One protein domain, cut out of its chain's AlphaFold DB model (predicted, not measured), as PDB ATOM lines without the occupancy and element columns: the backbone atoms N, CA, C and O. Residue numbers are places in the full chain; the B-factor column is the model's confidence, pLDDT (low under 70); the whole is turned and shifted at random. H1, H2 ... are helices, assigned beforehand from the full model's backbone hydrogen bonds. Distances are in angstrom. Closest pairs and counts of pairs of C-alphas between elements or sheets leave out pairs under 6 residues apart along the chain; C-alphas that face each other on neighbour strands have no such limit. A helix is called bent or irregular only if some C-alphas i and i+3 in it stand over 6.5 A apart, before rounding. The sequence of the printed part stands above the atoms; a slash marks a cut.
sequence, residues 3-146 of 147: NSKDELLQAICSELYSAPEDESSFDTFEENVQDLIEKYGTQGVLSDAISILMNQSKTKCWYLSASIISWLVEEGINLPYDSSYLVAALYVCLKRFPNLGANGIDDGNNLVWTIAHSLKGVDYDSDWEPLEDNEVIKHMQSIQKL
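What this domain is: This is residues 3 to 146 of the 147 residues of an uncharacterized protein of Rubidibacter lacunae KORDI 51-2 (UniProt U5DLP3). Helices stack across a rounded body: H1 and H2a at one end, H2b and H3 in the middle, then H4 with H5, and H6 on H4 at the other end. H2b, H3 and H4 make an up-and-down bundle, each running against the one before. The 144 printed residues, all helix by class, have six named helices, H1 to H6 in order; compact, radius of gyration of the C-alphas 14.6 A, spans 39 by 34 by 28 A.

Where its parts are: H1, residues 3 to 13, begins at C-alpha 3 (-20.763, 33.773, 3.250). H2, 23 to 53, assigned as one helix by its hydrogen bonds, is bent: C-alphas 39 and 42 are 9.2 A apart; its arms are H2a, 23 to 39, and H2b, 42 to 53. H3, 56 to 74, 26.3 A from first to last C-alpha, is irregular: C-alphas 57 and 60 are 8.2 A apart. H4 is 83 to 96, H5 111 to 120, and H6 134 to 144, ending at C-alpha 144 (-45.716, 39.338, 15.313).

How they stand to each other: H1 touches H2b, closest C-alphas Leu 9 and Asp 48, 6.4 A. H2b and H3 form a hairpin, closest C-alphas Ala 49 and Ser 65, 4.8 A. H4 and H5 form another, at a shallow tilt of 20 degrees, closest C-alphas Val 87 and Ala 116, 5.4 A. H6 touches H4, closest C-alphas Ser 84 and Val 136, 4.8 A. Every O i to N i+4 pair is within hydrogen-bond range in H1, H2b, H5 and H6; in H2a 11 of 13, H3 10 of 15, H4 9 of 10.

The domain as a whole: The printed part has no cut. The links H4 to H5 and H5 to H6 are long. pLDDT is under 70 in 27 residues, among them 13 to 25 and 101 to 109.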
ATOM      1  N   ASN A   3     -21.813  33.600   2.236       57.53
ATOM      2  CA  ASN A   3     -20.763  33.773   3.250       57.53
ATOM      3  C   ASN A   3     -20.748  35.168   3.894       57.53
ATOM      4  O   ASN A   3     -20.588  35.269   5.100       57.53
ATOM      5  N   SER A   4     -20.989  36.234   3.125       59.66
ATOM      6  CA  SER A   4     -20.902  37.608   3.649       59.66
ATOM      7  C   SER A   4     -21.957  37.927   4.713       59.66
ATOM      8  O   SER A   4     -21.695  38.741   5.590       59.66
ATOM      9  N   LYS A   5     -23.145  37.315   4.626       64.50
ATOM     10  CA  LYS A   5     -24.230  37.545   5.589       64.50
ATOM     11  C   LYS A   5     -23.972  36.793   6.892       64.50
ATOM     12  O   LYS A   5     -24.140  37.347   7.971       64.50
ATOM     13  N   ASP A   6     -23.513  35.548   6.787       70.81
ATOM     14  CA  ASP A   6     -23.137  34.758   7.960       70.81
ATOM     15  C   ASP A   6     -21.920  35.371   8.677       70.81
ATOM     16  O   ASP A   6     -21.882  35.376   9.902       70.81
ATOM     17  N   GLU A   7     -20.978  35.967   7.934       71.88
ATOM     18  CA  GLU A   7     -19.821  36.691   8.483       71.88
ATOM     19  C   GLU A   7     -20.207  37.981   9.227       71.88
ATOM     20  O   GLU A   7     -19.681  38.217  10.312       71.88
ATOM     21  N   LEU A   8     -21.120  38.806   8.695       70.00
ATOM     22  CA  LEU A   8     -21.598  40.021   9.374       70.00
ATOM     23  C   LEU A   8     -22.439  39.677  10.610       70.00
ATOM     24  O   LEU A   8     -22.198  40.209  11.692       70.00
ATOM     25  N   LEU A   9     -23.361  38.718  10.488       71.44
ATOM     26  CA  LEU A   9     -24.108  38.202  11.634       71.44
ATOM     27  C   LEU A   9     -23.174  37.628  12.699       71.44
ATOM     28  O   LEU A   9     -23.415  37.828  13.887       71.44
ATOM     29  N   GLN A  10     -22.118  36.916  12.300       72.50
ATOM     30  CA  GLN A  10     -21.114  36.409  13.228       72.50
ATOM     31  C   GLN A  10     -20.303  37.541  13.856       72.50
ATOM     32  O   GLN A  10     -20.067  37.462  15.054       72.50
ATOM     33  N   ALA A  11     -19.928  38.580  13.106       69.25
ATOM     34  CA  ALA A  11     -19.230  39.747  13.640       69.25
ATOM     35  C   ALA A  11     -20.070  40.425  14.730       69.25
ATOM     36  O   ALA A  11     -19.624  40.477  15.874       69.25
ATOM     37  N   ILE A  12     -21.326  40.774  14.423       70.62
ATOM     38  CA  ILE A  12     -22.270  41.354  15.392       70.62
ATOM     39  C   ILE A  12     -22.507  40.383  16.566       70.62
ATOM     40  O   ILE A  12     -22.580  40.787  17.712       70.62
ATOM     41  N   CYS A  13     -22.614  39.071  16.332       69.50
ATOM     42  CA  CYS A  13     -22.886  38.110  17.410       69.50
ATOM     43  C   CYS A  13     -21.644  37.630  18.191       69.50
ATOM     44  O   CYS A  13     -21.801  36.800  19.097       69.50
ATOM     45  N   SER A  14     -20.433  38.042  17.810       66.12
ATOM     46  CA  SER A  14     -19.179  37.607  18.433       66.12
ATOM     47  C   SER A  14     -18.796  38.513  19.600       66.12
ATOM     48  O   SER A  14     -19.127  39.692  19.603       66.12
ATOM     49  N   GLU A  15     -18.051  37.976  20.572       52.38
ATOM     50  CA  GLU A  15     -17.529  38.719  21.738       52.38
ATOM     51  C   GLU A  15     -16.636  39.923  21.367       52.38
ATOM     52  O   GLU A  15     -16.237  40.671  22.249       52.38
ATOM     53  N   LEU A  16     -16.335  40.129  20.077       48.22
ATOM     54  CA  LEU A  16     -15.658  41.324  19.562       48.22
ATOM     55  C   LEU A  16     -16.501  42.601  19.721       48.22
ATOM     56  O   LEU A  16     -15.938  43.688  19.743       48.22
ATOM     57  N   TYR A  17     -17.824  42.465  19.848       53.91
ATOM     58  CA  TYR A  17     -18.754  43.579  19.998       53.91
ATOM     59  C   TYR A  17     -19.573  43.379  21.275       53.91
ATOM     60  O   TYR A  17     -20.655  42.791  21.268       53.91
ATOM     61  N   SER A  18     -19.059  43.851  22.406       55.56
ATOM     62  CA  SER A  18     -19.917  44.154  23.549       55.56
ATOM     63  C   SER A  18     -20.517  45.534  23.333       55.56
ATOM     64  O   SER A  18     -19.815  46.462  22.937       55.56
ATOM     65  N   ALA A  19     -21.813  45.680  23.590       59.53
ATOM     66  CA  ALA A  19     -22.366  47.015  23.733       59.53
ATOM     67  C   ALA A  19     -21.647  47.718  24.903       59.53
ATOM     68  O   ALA A  19     -21.324  47.047  25.888       59.53
ATOM     69  N   PRO A  20     -21.360  49.019  24.783       63.03
ATOM     70  CA  PRO A  20     -20.521  49.719  25.743       63.03
ATOM     71  C   PRO A  20     -21.163  49.729  27.134       63.03
ATOM     72  O   PRO A  20     -22.359  49.995  27.280       63.03
ATOM     73  N   GLU A  21     -20.358  49.411  28.150       64.44
ATOM     74  CA  GLU A  21     -20.729  49.498  29.572       64.44
ATOM     75  C   GLU A  21     -20.102  50.738  30.244       64.44
ATOM     76  O   GLU A  21     -20.533  51.143  31.322       64.44
ATOM     77  N   ASP A  22     -19.106  51.357  29.596       61.91
ATOM     78  CA  ASP A  22     -18.379  52.547  30.047       61.91
ATOM     79  C   ASP A  22     -17.889  53.410  28.861       61.91
ATOM     80  O   ASP A  22     -17.954  52.995  27.706       61.91
ATOM     81  N   GLU A  23     -17.382  54.619  29.135       55.41
ATOM     82  CA  GLU A  23     -16.899  55.543  28.090       55.41
ATOM     83  C   GLU A  23     -15.740  54.964  27.258       55.41
ATOM     84  O   GLU A  23     -15.667  55.198  26.059       55.41
ATOM     85  N   SER A  24     -14.846  54.169  27.856       60.66
ATOM     86  CA  SER A  24     -13.682  53.619  27.141       60.66
ATOM     87  C   SER A  24     -14.038  52.498  26.162       60.66
ATOM     88  O   SER A  24     -13.368  52.310  25.148       60.66
ATOM     89  N   SER A  25     -15.108  51.761  26.454       68.62
ATOM     90  CA  SER A  25     -15.675  50.743  25.570       68.62
ATOM     91  C   SER A  25     -16.532  51.346  24.456       68.62
ATOM     92  O   SER A  25     -16.804  50.654  23.473       68.62
ATOM     93  N   PHE A  26     -16.911  52.624  24.572       73.00
ATOM     94  CA  PHE A  26     -17.695  53.334  23.567       73.00
ATOM     95  C   PHE A  26     -16.879  53.600  22.298       73.00
ATOM     96  O   PHE A  26     -17.287  53.138  21.238       73.00
ATOM     97  N   ASP A  27     -15.685  54.192  22.409       76.69
ATOM     98  CA  ASP A  27     -14.807  54.463  21.253       76.69
ATOM     99  C   ASP A  27     -14.534  53.188  20.436       76.69
ATOM    100  O   ASP A  27     -14.665  53.157  19.213       76.69
ATOM    101  N   THR A  28     -14.229  52.086  21.133       79.12
ATOM    102  CA  THR A  28     -13.994  50.788  20.484       79.12
ATOM    103  C   THR A  28     -15.250  50.270  19.790       79.12
ATOM    104  O   THR A  28     -15.137  49.655  18.737       79.12
ATOM    105  N   PHE A  29     -16.442  50.483  20.355       83.06
ATOM    106  CA  PHE A  29     -17.707  50.107  19.723       83.06
ATOM    107  C   PHE A  29     -17.978  50.934  18.457       83.06
ATOM    108  O   PHE A  29     -18.364  50.353  17.443       83.06
ATOM    109  N   GLU A  30     -17.743  52.246  18.483       85.38
ATOM    110  CA  GLU A  30     -17.961  53.121  17.325       85.38
ATOM    111  C   GLU A  30     -17.047  52.768  16.152       85.38
ATOM    112  O   GLU A  30     -17.538  52.554  15.042       85.38
ATOM    113  N   GLU A  31     -15.738  52.636  16.399       86.00
ATOM    114  CA  GLU A  31     -14.745  52.224  15.391       86.00
ATOM    115  C   GLU A  31     -15.166  50.905  14.730       86.00
ATOM    116  O   GLU A  31     -15.213  50.749  13.511       86.00
ATOM    117  N   ASN A  32     -15.583  49.965  15.566       84.94
ATOM    118  CA  ASN A  32     -16.060  48.661  15.164       84.94
ATOM    119  C   ASN A  32     -17.339  48.722  14.304       84.94
ATOM    120  O   ASN A  32     -17.481  47.925  13.373       84.94
ATOM    121  N   VAL A  33     -18.292  49.613  14.601       87.19
ATOM    122  CA  VAL A  33     -19.500  49.810  13.776       87.19
ATOM    123  C   VAL A  33     -19.148  50.490  12.454       87.19
ATOM    124  O   VAL A  33     -19.661  50.077  11.408       87.19
ATOM    125  N   GLN A  34     -18.244  51.471  12.472       89.81
ATOM    126  CA  GLN A  34     -17.728  52.123  11.268       89.81
ATOM    127  C   GLN A  34     -17.072  51.106  10.325       89.81
ATOM    128  O   GLN A  34     -17.444  51.050   9.153       89.81
ATOM    129  N   ASP A  35     -16.226  50.212  10.840       88.75
ATOM    130  CA  ASP A  35     -15.601  49.131  10.064       88.75
ATOM    131  C   ASP A  35     -16.639  48.221   9.380       88.75
ATOM    132  O   ASP A  35     -16.488  47.820   8.217       88.75
ATOM    133  N   LEU A  36     -17.740  47.896  10.071       87.88
ATOM    134  CA  LEU A  36     -18.831  47.116   9.478       87.88
ATOM    135  C   LEU A  36     -19.530  47.890   8.355       87.88
ATOM    136  O   LEU A  36     -19.888  47.297   7.333       87.88
ATOM    137  N   ILE A  37     -19.725  49.197   8.524       89.69
ATOM    138  CA  ILE A  37     -20.343  50.058   7.513       89.69
ATOM    139  C   ILE A  37     -19.437  50.189   6.290       89.69
ATOM    140  O   ILE A  37     -19.934  50.072   5.170       89.69
ATOM    141  N   GLU A  38     -18.130  50.361   6.467       90.50
ATOM    142  CA  GLU A  38     -17.177  50.401   5.354       90.50
ATOM    143  C   GLU A  38     -17.179  49.091   4.563       90.50
ATOM    144  O   GLU A  38     -17.148  49.093   3.328       90.50
ATOM    145  N   LYS A  39     -17.265  47.953   5.264       89.12
ATOM    146  CA  LYS A  39     -17.192  46.630   4.642       89.12
ATOM    147  C   LYS A  39     -18.498  46.181   3.982       89.12
ATOM    148  O   LYS A  39     -18.459  45.557   2.920       89.12
ATOM    149  N   TYR A  40     -19.643  46.447   4.608       88.12
ATOM    150  CA  TYR A  40     -20.939  45.878   4.206       88.12
ATOM    151  C   TYR A  40     -21.994  46.928   3.828       88.12
ATOM    152  O   TYR A  40     -23.073  46.571   3.345       88.12
ATOM    153  N   GLY A  41     -21.688  48.212   4.011       90.19
ATOM    154  CA  GLY A  41     -22.605  49.325   3.809       90.19
ATOM    155  C   GLY A  41     -23.637  49.457   4.931       90.19
ATOM    156  O   GLY A  41     -24.093  48.471   5.512       90.19
ATOM    157  N   THR A  42     -24.089  50.688   5.180       90.50
ATOM    158  CA  THR A  42     -25.106  51.013   6.197       90.50
ATOM    159  C   THR A  42     -26.356  50.143   6.078       90.50
ATOM    160  O   THR A  42     -26.855  49.621   7.072       90.50
ATOM    161  N   GLN A  43     -26.859  49.947   4.855       90.31
ATOM    162  CA  GLN A  43     -28.049  49.129   4.622       90.31
ATOM    163  C   GLN A  43     -27.833  47.665   5.029       90.31
ATOM    164  O   GLN A  43     -28.752  47.056   5.575       90.31
ATOM    165  N   GLY A  44     -26.646  47.109   4.771       89.69
ATOM    166  CA  GLY A  44     -26.299  45.741   5.152       89.69
ATOM    167  C   GLY A  44     -26.263  45.583   6.669       89.69
ATOM    168  O   GLY A  44     -26.958  44.727   7.212       89.69
ATOM    169  N   VAL A  45     -25.541  46.481   7.346       90.94
ATOM    170  CA  VAL A  45     -25.421  46.504   8.813       90.94
ATOM    171  C   VAL A  45     -26.788  46.630   9.484       90.94
ATOM    172  O   VAL A  45     -27.138  45.812  10.332       90.94
ATOM    173  N   LEU A  46     -27.607  47.594   9.056       91.81
ATOM    174  CA  LEU A  46     -28.936  47.801   9.625       91.81
ATOM    175  C   LEU A  46     -29.882  46.622   9.347       91.81
ATOM    176  O   LEU A  46     -30.615  46.195  10.236       91.81
ATOM    177  N   SER A  47     -29.859  46.064   8.132       90.94
ATOM    178  CA  SER A  47     -30.669  44.888   7.787       90.94
ATOM    179  C   SER A  47     -30.343  43.686   8.672       90.94
ATOM    180  O   SER A  47     -31.246  42.930   9.044       90.94
ATOM    181  N   ASP A  48     -29.069  43.485   9.002       90.56
ATOM    182  CA  ASP A  48     -28.638  42.368   9.839       90.56
ATOM    183  C   ASP A  48     -28.910  42.626  11.325       90.56
ATOM    184  O   ASP A  48     -29.391  41.718  12.003       90.56
ATOM    185  N   ALA A  49     -28.745  43.862  11.811       91.69
ATOM    186  CA  ALA A  49     -29.179  44.256  13.154       91.69
ATOM    187  C   ALA A  49     -30.688  44.007  13.355       91.69
ATOM    188  O   ALA A  49     -31.095  43.359  14.321       91.69
ATOM    189  N   ILE A  50     -31.527  44.419  12.397       91.94
ATOM    190  CA  ILE A  50     -32.970  44.128  12.415       91.94
ATOM    191  C   ILE A  50     -33.217  42.617  12.353       91.94
ATOM    192  O   ILE A  50     -34.021  42.093  13.119       91.94
ATOM    193  N   SER A  51     -32.506  41.886  11.491       90.44
ATOM    194  CA  SER A  51     -32.643  40.424  11.395       90.44
ATOM    195  C   SER A  51     -32.319  39.716  12.719       90.44
ATOM    196  O   SER A  51     -32.947  38.705  13.039       90.44
ATOM    197  N   ILE A  52     -31.370  40.238  13.503       90.12
ATOM    198  CA  ILE A  52     -31.048  39.737  14.844       90.12
ATOM    199  C   ILE A  52     -32.173  40.055  15.833       90.12
ATOM    200  O   ILE A  52     -32.606  39.152  16.554       90.12
ATOM    201  N   LEU A  53     -32.682  41.292  15.840       89.69
ATOM    202  CA  LEU A  53     -33.821  41.692  16.676       89.69
ATOM    203  C   LEU A  53     -35.054  40.809  16.416       89.69
ATOM    204  O   LEU A  53     -35.733  40.384  17.349       89.69
ATOM    205  N   MET A  54     -35.300  40.449  15.155       89.06
ATOM    206  CA  MET A  54     -36.415  39.576  14.769       89.06
ATOM    207  C   MET A  54     -36.179  38.089  15.081       89.06
ATOM    208  O   MET A  54     -37.104  37.290  14.973       89.06
ATOM    209  N   ASN A  55     -34.971  37.680  15.482       87.50
ATOM    210  CA  ASN A  55     -34.642  36.278  15.728       87.50
ATOM    211  C   ASN A  55     -34.562  35.959  17.229       87.50
ATOM    212  O   ASN A  55     -33.585  36.278  17.907       87.50
ATOM    213  N   GLN A  56     -35.552  35.219  17.737       84.56
ATOM    214  CA  GLN A  56     -35.626  34.818  19.149       84.56
ATOM    215  C   GLN A  56     -34.446  33.945  19.611       84.56
ATOM    216  O   GLN A  56     -34.069  33.980  20.778       84.56
ATOM    217  N   SER A  57     -33.809  33.189  18.711       85.69
ATOM    218  CA  SER A  57     -32.615  32.397  19.058       85.69
ATOM    219  C   SER A  57     -31.358  33.254  19.276       85.69
ATOM    220  O   SER A  57     -30.316  32.741  19.690       85.69
ATOM    221  N   LYS A  58     -31.440  34.559  18.990       85.62
ATOM    222  CA  LYS A  58     -30.341  35.530  19.056       85.62
ATOM    223  C   LYS A  58     -30.578  36.625  20.101       85.62
ATOM    224  O   LYS A  58     -29.927  37.661  20.040       85.62
ATOM    225  N   THR A  59     -31.442  36.384  21.091       84.06
ATOM    226  CA  THR A  59     -31.760  37.334  22.178       84.06
ATOM    227  C   THR A  59     -30.534  37.918  22.876       84.06
ATOM    228  O   THR A  59     -30.516  39.103  23.191       84.06
ATOM    229  N   LYS A  60     -29.468  37.125  23.042       81.94
ATOM    230  CA  LYS A  60     -28.185  37.582  23.606       81.94
ATOM    231  C   LYS A  60     -27.521  38.735  22.832       81.94
ATOM    232  O   LYS A  60     -26.659  39.407  23.377       81.94
ATOM    233  N   CYS A  61     -27.901  38.950  21.573       84.75
ATOM    234  CA  CYS A  61     -27.359  39.985  20.692       84.75
ATOM    235  C   CYS A  61     -28.330  41.159  20.494       84.75
ATOM    236  O   CYS A  61     -28.029  42.078  19.731       84.75
ATOM    237  N   TRP A  62     -29.503  41.141  21.137       87.31
ATOM    238  CA  TRP A  62     -30.514  42.184  20.952       87.31
ATOM    239  C   TRP A  62     -30.053  43.546  21.455       87.31
ATOM    240  O   TRP A  62     -30.279  44.531  20.763       87.31
ATOM    241  N   TYR A  63     -29.382  43.603  22.611       84.81
ATOM    242  CA  TYR A  63     -28.885  44.868  23.157       84.81
ATOM    243  C   TYR A  63     -27.879  45.517  22.204       84.81
ATOM    244  O   TYR A  63     -28.108  46.634  21.763       84.81
ATOM    245  N   LEU A  64     -26.870  44.766  21.755       85.25
ATOM    246  CA  LEU A  64     -25.920  45.244  20.750       85.25
ATOM    247  C   LEU A  64     -26.604  45.690  19.450       85.25
ATOM    248  O   LEU A  64     -26.252  46.722  18.890       85.25
ATOM    249  N   SER A  65     -27.593  44.935  18.968       89.50
ATOM    250  CA  SER A  65     -28.318  45.305  17.744       89.50
ATOM    251  C   SER A  65     -29.093  46.611  17.917       89.50
ATOM    252  O   SER A  65     -29.127  47.422  16.997       89.50
ATOM    253  N   ALA A  66     -29.681  46.842  19.095       90.31
ATOM    254  CA  ALA A  66     -30.299  48.118  19.436       90.31
ATOM    255  C   ALA A  66     -29.253  49.241  19.546       90.31
ATOM    256  O   ALA A  66     -29.491  50.317  19.012       90.31
ATOM    257  N   SER A  67     -28.080  48.990  20.141       88.12
ATOM    258  CA  SER A  67     -26.981  49.965  20.224       88.12
ATOM    259  C   SER A  67     -26.472  50.388  18.846       88.12
ATOM    260  O   SER A  67     -26.268  51.574  18.619       88.12
ATOM    261  N   ILE A  68     -26.335  49.450  17.900       90.88
ATOM    262  CA  ILE A  68     -25.977  49.765  16.506       90.88
ATOM    263  C   ILE A  68     -27.021  50.700  15.889       90.88
ATOM    264  O   ILE A  68     -26.663  51.674  15.235       90.88
ATOM    265  N   ILE A  69     -28.313  50.426  16.097       92.75
ATOM    266  CA  ILE A  69     -29.383  51.297  15.596       92.75
ATOM    267  C   ILE A  69     -29.321  52.676  16.265       92.75
ATOM    268  O   ILE A  69     -29.460  53.666  15.557       92.75
ATOM    269  N   SER A  70     -29.078  52.752  17.579       90.81
ATOM    270  CA  SER A  70     -28.915  54.028  18.298       90.81
ATOM    271  C   SER A  70     -27.810  54.867  17.687       90.81
ATOM    272  O   SER A  70     -28.062  55.990  17.268       90.81
ATOM    273  N   TRP A  71     -26.628  54.275  17.524       90.50
ATOM    274  CA  TRP A  71     -25.474  54.952  16.952       90.50
ATOM    275  C   TRP A  71     -25.754  55.461  15.532       90.50
ATOM    276  O   TRP A  71     -25.510  56.619  15.216       90.50
ATOM    277  N   LEU A  72     -26.377  54.633  14.682       92.50
ATOM    278  CA  LEU A  72     -26.768  55.048  13.330       92.50
ATOM    279  C   LEU A  72     -27.748  56.237  13.324       92.50
ATOM    280  O   LEU A  72     -27.697  57.069  12.417       92.50
ATOM    281  N   VAL A  73     -28.665  56.289  14.294       92.38
ATOM    282  CA  VAL A  73     -29.642  57.378  14.445       92.38
ATOM    283  C   VAL A  73     -28.972  58.650  14.964       92.38
ATOM    284  O   VAL A  73     -29.239  59.726  14.431       92.38
ATOM    285  N   GLU A  74     -28.097  58.532  15.963       89.81
ATOM    286  CA  GLU A  74     -27.345  59.640  16.569       89.81
ATOM    287  C   GLU A  74     -26.413  60.320  15.559       89.81
ATOM    288  O   GLU A  74     -26.384  61.548  15.477       89.81
ATOM    289  N   GLU A  75     -25.768  59.535  14.694       90.50
ATOM    290  CA  GLU A  75     -24.939  60.034  13.590       90.50
ATOM    291  C   GLU A  75     -25.751  60.697  12.458       90.50
ATOM    292  O   GLU A  75     -25.197  61.172  11.462       90.50
ATOM    293  N   GLY A  76     -27.086  60.723  12.562       85.75
ATOM    294  CA  GLY A  76     -27.963  61.320  11.555       85.75
ATOM    295  C   GLY A  76     -27.882  60.619  10.196       85.75
ATOM    296  O   GLY A  76     -28.145  61.234   9.154       85.75
ATOM    297  N   ILE A  77     -27.496  59.340  10.179       86.19
ATOM    298  CA  ILE A  77     -27.355  58.568   8.947       86.19
ATOM    299  C   ILE A  77     -28.743  58.315   8.357       86.19
ATOM    300  O   ILE A  77     -29.673  57.892   9.040       86.19
ATOM    301  N   ASN A  78     -28.892  58.535   7.049       85.50
ATOM    302  CA  ASN A  78     -30.153  58.266   6.368       85.50
ATOM    303  C   ASN A  78     -30.455  56.757   6.359       85.50
ATOM    304  O   ASN A  78     -29.803  55.986   5.647       85.50
ATOM    305  N   LEU A  79     -31.454  56.339   7.136       88.62
ATOM    306  CA  LEU A  79     -31.805  54.933   7.289       88.62
ATOM    307  C   LEU A  79     -32.740  54.472   6.154       88.62
ATOM    308  O   LEU A  79     -33.758  55.107   5.894       88.62
ATOM    309  N   PRO A  80     -32.461  53.338   5.486       87.00
ATOM    310  CA  PRO A  80     -33.276  52.816   4.381       87.00
ATOM    311  C   PRO A  80     -34.605  52.162   4.814       87.00
ATOM    312  O   PRO A  80     -35.181  51.386   4.051       87.00
ATOM    313  N   TYR A  81     -35.089  52.440   6.025       88.81
ATOM    314  CA  TYR A  81     -36.332  51.899   6.572       88.81
ATOM    315  C   TYR A  81     -37.197  53.023   7.131       88.81
ATOM    316  O   TYR A  81     -36.689  54.034   7.606       88.81
ATOM    317  N   ASP A  82     -38.509  52.812   7.102       92.69
ATOM    318  CA  ASP A  82     -39.462  53.697   7.764       92.69
ATOM    319  C   ASP A  82     -39.224  53.724   9.287       92.69
ATOM    320  O   ASP A  82     -39.021  52.676   9.911       92.69
ATOM    321  N   SER A  83     -39.267  54.915   9.892       94.00
ATOM    322  CA  SER A  83     -39.043  55.088  11.331       94.00
ATOM    323  C   SER A  83     -40.021  54.262  12.168       94.00
ATOM    324  O   SER A  83     -39.600  53.598  13.114       94.00
ATOM    325  N   SER A  84     -41.310  54.226  11.810       95.94
ATOM    326  CA  SER A  84     -42.309  53.451  12.556       95.94
ATOM    327  C   SER A  84     -42.066  51.944  12.449       95.94
ATOM    328  O   SER A  84     -42.341  51.216  13.404       95.94
ATOM    329  N   TYR A  85     -41.500  51.461  11.338       95.50
ATOM    330  CA  TYR A  85     -41.047  50.071  11.226       95.50
ATOM    331  C   TYR A  85     -39.888  49.750  12.182       95.50
ATOM    332  O   TYR A  85     -39.930  48.727  12.869       95.50
ATOM    333  N   LEU A  86     -38.877  50.620  12.264       95.38
ATOM    334  CA  LEU A  86     -37.736  50.437  13.168       95.38
ATOM    335  C   LEU A  86     -38.165  50.480  14.641       95.38
ATOM    336  O   LEU A  86     -37.790  49.603  15.422       95.38
ATOM    337  N   VAL A  87     -39.025  51.438  15.002       95.56
ATOM    338  CA  VAL A  87     -39.632  51.524  16.339       95.56
ATOM    339  C   VAL A  87     -40.410  50.247  16.655       95.56
ATOM    340  O   VAL A  87     -40.225  49.654  17.717       95.56
ATOM    341  N   ALA A  88     -41.235  49.766  15.725       95.25
ATOM    342  CA  ALA A  88     -41.991  48.535  15.915       95.25
ATOM    343  C   ALA A  88     -41.087  47.314  16.143       95.25
ATOM    344  O   ALA A  88     -41.388  46.495  17.012       95.25
ATOM    345  N   ALA A  89     -39.981  47.194  15.400       93.75
ATOM    346  CA  ALA A  89     -39.020  46.111  15.576       93.75
ATOM    347  C   ALA A  89     -38.430  46.102  16.998       93.75
ATOM    348  O   ALA A  89     -38.440  45.066  17.665       93.75
ATOM    349  N   LEU A  90     -38.011  47.267  17.496       93.44
ATOM    350  CA  LEU A  90     -37.466  47.419  18.847       93.44
ATOM    351  C   LEU A  90     -38.518  47.141  19.931       93.44
ATOM    352  O   LEU A  90     -38.247  46.413  20.886       93.44
ATOM    353  N   TYR A  91     -39.744  47.648  19.772       92.44
ATOM    354  CA  TYR A  91     -40.817  47.454  20.754       92.44
ATOM    355  C   TYR A  91     -41.356  46.017  20.789       92.44
ATOM    356  O   TYR A  91     -41.833  45.563  21.834       92.44
ATOM    357  N   VAL A  92     -41.267  45.256  19.690       91.06
ATOM    358  CA  VAL A  92     -41.537  43.807  19.716       91.06
ATOM    359  C   VAL A  92     -40.505  43.089  20.590       91.06
ATOM    360  O   VAL A  92     -40.892  42.241  21.400       91.06
ATOM    361  N   CYS A  93     -39.223  43.449  20.485       88.81
ATOM    362  CA  CYS A  93     -38.172  42.910  21.351       88.81
ATOM    363  C   CYS A  93     -38.379  43.330  22.810       88.81
ATOM    364  O   CYS A  93     -38.334  42.474  23.692       88.81
ATOM    365  N   LEU A  94     -38.695  44.604  23.063       87.75
ATOM    366  CA  LEU A  94     -38.939  45.132  24.408       87.75
ATOM    367  C   LEU A  94     -40.117  44.434  25.106       87.75
ATOM    368  O   LEU A  94     -40.020  44.078  26.275       87.75
ATOM    369  N   LYS A  95     -41.209  44.126  24.389       86.50
ATOM    370  CA  LYS A  95     -42.327  43.337  24.951       86.50
ATOM    371  C   LYS A  95     -41.906  41.939  25.420       86.50
ATOM    372  O   LYS A  95     -42.534  41.388  26.320       86.50
ATOM    373  N   ARG A  96     -40.891  41.343  24.790       84.00
ATOM    374  CA  ARG A  96     -40.373  40.000  25.118       84.00
ATOM    375  C   ARG A  96     -39.282  40.040  26.176       84.00
ATOM    376  O   ARG A  96     -39.178  39.123  26.984       84.00
ATOM    377  N   PHE A  97     -38.478  41.093  26.156       81.81
ATOM    378  CA  PHE A  97     -37.390  41.323  27.083       81.81
ATOM    379  C   PHE A  97     -37.526  42.745  27.642       81.81
ATOM    380  O   PHE A  97     -36.891  43.662  27.126       81.81
ATOM    381  N   PRO A  98     -38.365  42.948  28.681       80.88
ATOM    382  CA  PRO A  98     -38.688  44.281  29.206       80.88
ATOM    383  C   PRO A  98     -37.481  45.076  29.707       80.88
ATOM    384  O   PRO A  98     -37.528  46.298  29.762       80.88
ATOM    385  N   ASN A  99     -36.389  44.378  30.024       75.12
ATOM    386  CA  ASN A  99     -35.135  44.974  30.473       75.12
ATOM    387  C   ASN A  99     -34.156  45.236  29.314       75.12
ATOM    388  O   ASN A  99     -32.979  45.497  29.555       75.12
ATOM    389  N   LEU A 100     -34.590  45.110  28.054       77.31
ATOM    390  CA  LEU A 100     -33.756  45.438  26.899       77.31
ATOM    391  C   LEU A 100     -33.407  46.920  26.974       77.31
ATOM    392  O   LEU A 100     -34.308  47.749  26.912       77.31
ATOM    393  N   GLY A 101     -32.120  47.231  27.116       64.50
ATOM    394  CA  GLY A 101     -31.670  48.616  27.223       64.50
ATOM    395  C   GLY A 101     -31.884  49.268  28.584       64.50
ATOM    396  O   GLY A 101     -31.740  50.482  28.676       64.50
ATOM    397  N   ALA A 102     -32.239  48.495  29.617       67.06
ATOM    398  CA  ALA A 102     -32.313  48.981  30.987       67.06
ATOM    399  C   ALA A 102     -30.970  48.753  31.694       67.06
ATOM    400  O   ALA A 102     -30.611  47.620  32.023       67.06
ATOM    401  N   ASN A 103     -30.249  49.837  31.972       54.66
ATOM    402  CA  ASN A 103     -29.129  49.814  32.906       54.66
ATOM    403  C   ASN A 103     -29.759  49.939  34.296       54.66
ATOM    404  O   ASN A 103     -30.438  50.926  34.550       54.66
ATOM    405  N   GLY A 104     -29.631  48.913  35.144       48.03
ATOM    406  CA  GLY A 104     -30.475  48.654  36.327       48.03
ATOM    407  C   GLY A 104     -30.477  49.676  37.478       48.03
ATOM    408  O   GLY A 104     -30.561  49.255  38.630       48.03
ATOM    409  N   ILE A 105     -30.362  50.979  37.207       42.53
ATOM    410  CA  ILE A 105     -30.291  52.056  38.199       42.53
ATOM    411  C   ILE A 105     -31.288  53.204  37.934       42.53
ATOM    412  O   ILE A 105     -31.669  53.838  38.910       42.53
ATOM    413  N   ASP A 106     -31.801  53.431  36.717       46.00
ATOM    414  CA  ASP A 106     -32.745  54.541  36.472       46.00
ATOM    415  C   ASP A 106     -34.036  54.104  35.761       46.00
ATOM    416  O   ASP A 106     -34.022  53.642  34.622       46.00
ATOM    417  N   ASP A 107     -35.168  54.343  36.428       46.03
ATOM    418  CA  ASP A 107     -36.555  54.101  35.986       46.03
ATOM    419  C   ASP A 107     -37.001  54.953  34.766       46.03
ATOM    420  O   ASP A 107     -38.191  55.016  34.460       46.03
ATOM    421  N   GLY A 108     -36.084  55.629  34.062       47.03
ATOM    422  CA  GLY A 108     -36.424  56.620  33.029       47.03
ATOM    423  C   GLY A 108     -35.848  56.371  31.637       47.03
ATOM    424  O   GLY A 108     -36.538  56.598  30.650       47.03
ATOM    425  N   ASN A 109     -34.612  55.873  31.533       54.69
ATOM    426  CA  ASN A 109     -33.876  55.855  30.266       54.69
ATOM    427  C   ASN A 109     -33.703  54.431  29.741       54.69
ATOM    428  O   ASN A 109     -32.698  53.770  29.997       54.69
ATOM    429  N   ASN A 110     -34.692  53.957  28.985       76.56
ATOM    430  CA  ASN A 110     -34.543  52.746  28.191       76.56
ATOM    431  C   ASN A 110     -33.961  53.111  26.816       76.56
ATOM    432  O   ASN A 110     -34.562  53.907  26.097       76.56
ATOM    433  N   LEU A 111     -32.848  52.488  26.414       84.75
ATOM    434  CA  LEU A 111     -32.244  52.663  25.082       84.75
ATOM    435  C   LEU A 111     -33.278  52.595  23.941       84.75
ATOM    436  O   LEU A 111     -33.262  53.417  23.032       84.75
ATOM    437  N   VAL A 112     -34.215  51.643  23.996       89.56
ATOM    438  CA  VAL A 112     -35.281  51.482  22.992       89.56
ATOM    439  C   VAL A 112     -36.179  52.715  22.916       89.56
ATOM    440  O   VAL A 112     -36.576  53.118  21.822       89.56
ATOM    441  N   TRP A 113     -36.496  53.307  24.064       88.81
ATOM    442  CA  TRP A 113     -37.309  54.514  24.144       88.81
ATOM    443  C   TRP A 113     -36.548  55.711  23.541       88.81
ATOM    444  O   TRP A 113     -37.097  56.416  22.692       88.81
ATOM    445  N   THR A 114     -35.253  55.859  23.853       88.56
ATOM    446  CA  THR A 114     -34.395  56.931  23.308       88.56
ATOM    447  C   THR A 114     -34.281  56.851  21.790       88.56
ATOM    448  O   THR A 114     -34.435  57.856  21.086       88.56
ATOM    449  N   ILE A 115     -34.076  55.640  21.265       92.50
ATOM    450  CA  ILE A 115     -34.039  55.395  19.821       92.50
ATOM    451  C   ILE A 115     -35.378  55.783  19.188       92.50
ATOM    452  O   ILE A 115     -35.401  56.410  18.131       92.50
ATOM    453  N   ALA A 116     -36.502  55.438  19.823       93.62
ATOM    454  CA  ALA A 116     -37.819  55.707  19.265       93.62
ATOM    455  C   ALA A 116     -38.126  57.203  19.146       93.62
ATOM    456  O   ALA A 116     -38.584  57.635  18.086       93.62
ATOM    457  N   HIS A 117     -37.838  57.995  20.184       92.81
ATOM    458  CA  HIS A 117     -38.026  59.450  20.141       92.81
ATOM    459  C   HIS A 117     -37.134  60.095  19.075       92.81
ATOM    460  O   HIS A 117     -37.611  60.895  18.268       92.81
ATOM    461  N   SER A 118     -35.876  59.655  18.992       92.62
ATOM    462  CA  SER A 118     -34.918  60.143  17.994       92.62
ATOM    463  C   SER A 118     -35.362  59.818  16.562       92.62
ATOM    464  O   SER A 118     -35.399  60.701  15.708       92.62
ATOM    465  N   LEU A 119     -35.801  58.580  16.301       93.81
ATOM    466  CA  LEU A 119     -36.338  58.155  15.000       93.81
ATOM    467  C   LEU A 119     -37.606  58.910  14.592       93.81
ATOM    468  O   LEU A 119     -37.849  59.115  13.398       93.81
ATOM    469  N   LYS A 120     -38.445  59.269  15.568       93.19
ATOM    470  CA  LYS A 120     -39.671  60.038  15.343       93.19
ATOM    471  C   LYS A 120     -39.387  61.533  15.163       93.19
ATOM    472  O   LYS A 120     -40.206  62.226  14.559       93.19
ATOM    473  N   GLY A 121     -38.242  62.013  15.648       91.38
ATOM    474  CA  GLY A 121     -37.880  63.426  15.649       91.38
ATOM    475  C   GLY A 121     -38.716  64.240  16.635       91.38
ATOM    476  O   GLY A 121     -39.105  65.363  16.319       91.38
ATOM    477  N   VAL A 122     -39.046  63.656  17.790       90.94
ATOM    478  CA  VAL A 122     -39.771  64.333  18.874       90.94
ATOM    479  C   VAL A 122     -38.867  64.502  20.082       90.94
ATOM    480  O   VAL A 122     -37.979  63.684  20.324       90.94
ATOM    481  N   ASP A 123     -39.108  65.566  20.840       84.31
ATOM    482  CA  ASP A 123     -38.358  65.831  22.061       84.31
ATOM    483  C   ASP A 123     -38.556  64.711  23.089       84.31
ATOM    484  O   ASP A 123     -39.568  64.002  23.094       84.31
ATOM    485  N   TYR A 124     -37.584  64.574  23.990       71.94
ATOM    486  CA  TYR A 124     -37.651  63.627  25.103       71.94
ATOM    487  C   TYR A 124     -38.932  63.839  25.940       71.94
ATOM    488  O   TYR A 124     -39.628  62.888  26.269       71.94
ATOM    489  N   ASP A 125     -39.305  65.096  26.194       81.62
ATOM    490  CA  ASP A 125     -40.482  65.463  26.998       81.62
ATOM    491  C   ASP A 125     -41.810  65.447  26.208       81.62
ATOM    492  O   ASP A 125     -42.823  65.973  26.672       81.62
ATOM    493  N   SER A 126     -41.824  64.903  24.988       87.44
ATOM    494  CA  SER A 126     -43.040  64.806  24.176       87.44
ATOM    495  C   SER A 126     -44.031  63.800  24.767       87.44
ATOM    496  O   SER A 126     -43.654  62.681  25.092       87.44
ATOM    497  N   ASP A 127     -45.329  64.118  24.712       89.56
ATOM    498  CA  ASP A 127     -46.436  63.187  25.022       89.56
ATOM    499  C   ASP A 127     -46.623  62.086  23.948       89.56
ATOM    500  O   ASP A 127     -47.701  61.506  23.806       89.56
ATOM    501  N   TRP A 128     -45.619  61.850  23.096       93.12
ATOM    502  CA  TRP A 128     -45.741  60.857  22.033       93.12
ATOM    503  C   TRP A 128     -45.450  59.482  22.608       93.12
ATOM    504  O   TRP A 128     -44.344  59.228  23.067       93.12
ATOM    505  N   GLU A 129     -46.432  58.589  22.515       90.94
ATOM    506  CA  GLU A 129     -46.283  57.223  22.993       90.94
ATOM    507  C   GLU A 129     -46.205  56.218  21.836       90.94
ATOM    508  O   GLU A 129     -47.188  56.034  21.105       90.94
ATOM    509  N   PRO A 130     -45.077  55.496  21.661       91.88
ATOM    510  CA  PRO A 130     -44.905  54.535  20.567       91.88
ATOM    511  C   PRO A 130     -45.973  53.439  20.526       91.88
ATOM    512  O   PRO A 130     -46.328  52.945  19.457       91.88
ATOM    513  N   LEU A 131     -46.499  53.052  21.691       92.00
ATOM    514  CA  LEU A 131     -47.541  52.031  21.807       92.00
ATOM    515  C   LEU A 131     -48.954  52.549  21.499       92.00
ATOM    516  O   LEU A 131     -49.876  51.734  21.424       92.00
ATOM    517  N   GLU A 132     -49.116  53.856  21.290       94.88
ATOM    518  CA  GLU A 132     -50.360  54.504  20.856       94.88
ATOM    519  C   GLU A 132     -50.294  54.977  19.389       94.88
ATOM    520  O   GLU A 132     -51.320  55.305  18.789       94.88
ATOM    521  N   ASP A 133     -49.109  54.959  18.766       95.69
ATOM    522  CA  ASP A 133     -48.921  55.319  17.358       95.69
ATOM    523  C   ASP A 133     -49.450  54.219  16.415       95.69
ATOM    524  O   ASP A 133     -48.949  53.092  16.370       95.69
ATOM    525  N   ASN A 134     -50.469  54.555  15.617       96.44
ATOM    526  CA  ASN A 134     -51.148  53.610  14.723       96.44
ATOM    527  C   ASN A 134     -50.214  52.940  13.699       96.44
ATOM    528  O   ASN A 134     -50.408  51.759  13.392       96.44
ATOM    529  N   GLU A 135     -49.219  53.652  13.159       96.56
ATOM    530  CA  GLU A 135     -48.295  53.053  12.187       96.56
ATOM    531  C   GLU A 135     -47.307  52.112  12.883       96.56
ATOM    532  O   GLU A 135     -47.055  51.013  12.380       96.56
ATOM    533  N   VAL A 136     -46.835  52.466  14.086       96.38
ATOM    534  CA  VAL A 136     -46.017  51.561  14.912       96.38
ATOM    535  C   VAL A 136     -46.807  50.293  15.239       96.38
ATOM    536  O   VAL A 136     -46.336  49.185  14.973       96.38
ATOM    537  N   ILE A 137     -48.046  50.423  15.723       95.56
ATOM    538  CA  ILE A 137     -48.920  49.286  16.056       95.56
ATOM    539  C   ILE A 137     -49.115  48.363  14.845       95.56
ATOM    540  O   ILE A 137     -49.003  47.139  14.964       95.56
ATOM    541  N   LYS A 138     -49.383  48.927  13.666       96.25
ATOM    542  CA  LYS A 138     -49.573  48.178  12.415       96.25
ATOM    543  C   LYS A 138     -48.321  47.393  12.014       96.25
ATOM    544  O   LYS A 138     -48.430  46.228  11.608       96.25
ATOM    545  N   HIS A 139     -47.137  47.985  12.159       95.94
ATOM    546  CA  HIS A 139     -45.879  47.277  11.930       95.94
ATOM    547  C   HIS A 139     -45.640  46.184  12.974       95.94
ATOM    548  O   HIS A 139     -45.339  45.052  12.590       95.94
ATOM    549  N   MET A 140     -45.876  46.455  14.262       93.69
ATOM    550  CA  MET A 140     -45.739  45.455  15.329       93.69
ATOM    551  C   MET A 140     -46.631  44.235  15.077       93.69
ATOM    552  O   MET A 140     -46.164  43.101  15.157       93.69
ATOM    553  N   GLN A 141     -47.898  44.450  14.709       93.19
ATOM    554  CA  GLN A 141     -48.827  43.369  14.368       93.19
ATOM    555  C   GLN A 141     -48.369  42.558  13.153       93.19
ATOM    556  O   GLN A 141     -48.647  41.364  13.071       93.19
ATOM    557  N   SER A 142     -47.713  43.200  12.186       91.50
ATOM    558  CA  SER A 142     -47.198  42.526  10.992       91.50
ATOM    559  C   SER A 142     -45.988  41.658  11.329       91.50
ATOM    560  O   SER A 142     -45.931  40.513  10.895       91.50
ATOM    561  N   ILE A 143     -45.075  42.169  12.158       88.88
ATOM    562  CA  ILE A 143     -43.901  41.437  12.647       88.88
ATOM    563  C   ILE A 143     -44.331  40.223  13.477       88.88
ATOM    564  O   ILE A 143     -43.888  39.112  13.219       88.88
ATOM    565  N   GLN A 144     -45.257  40.407  14.418       83.75
ATOM    566  CA  GLN A 144     -45.716  39.338  15.313       83.75
ATOM    567  C   GLN A 144     -46.439  38.183  14.605       83.75
ATOM    568  O   GLN A 144     -46.571  37.117  15.189       83.75
ATOM    569  N   LYS A 145     -46.933  38.383  13.376       77.50
ATOM    570  CA  LYS A 145     -47.537  37.318  12.552       77.50
ATOM    571  C   LYS A 145     -46.502  36.459  11.819       77.50
ATOM    572  O   LYS A 145     -46.886  35.458  11.220       77.50
ATOM    573  N   LEU A 146     -45.245  36.900  11.777       60.12
ATOM    574  CA  LEU A 146     -44.133  36.188  11.145       60.12
ATOM    575  C   LEU A 146     -43.383  35.279  12.133       60.12
ATOM    576  O   LEU A 146     -42.588  34.452  11.687       60.12
TER     577      LEU A 146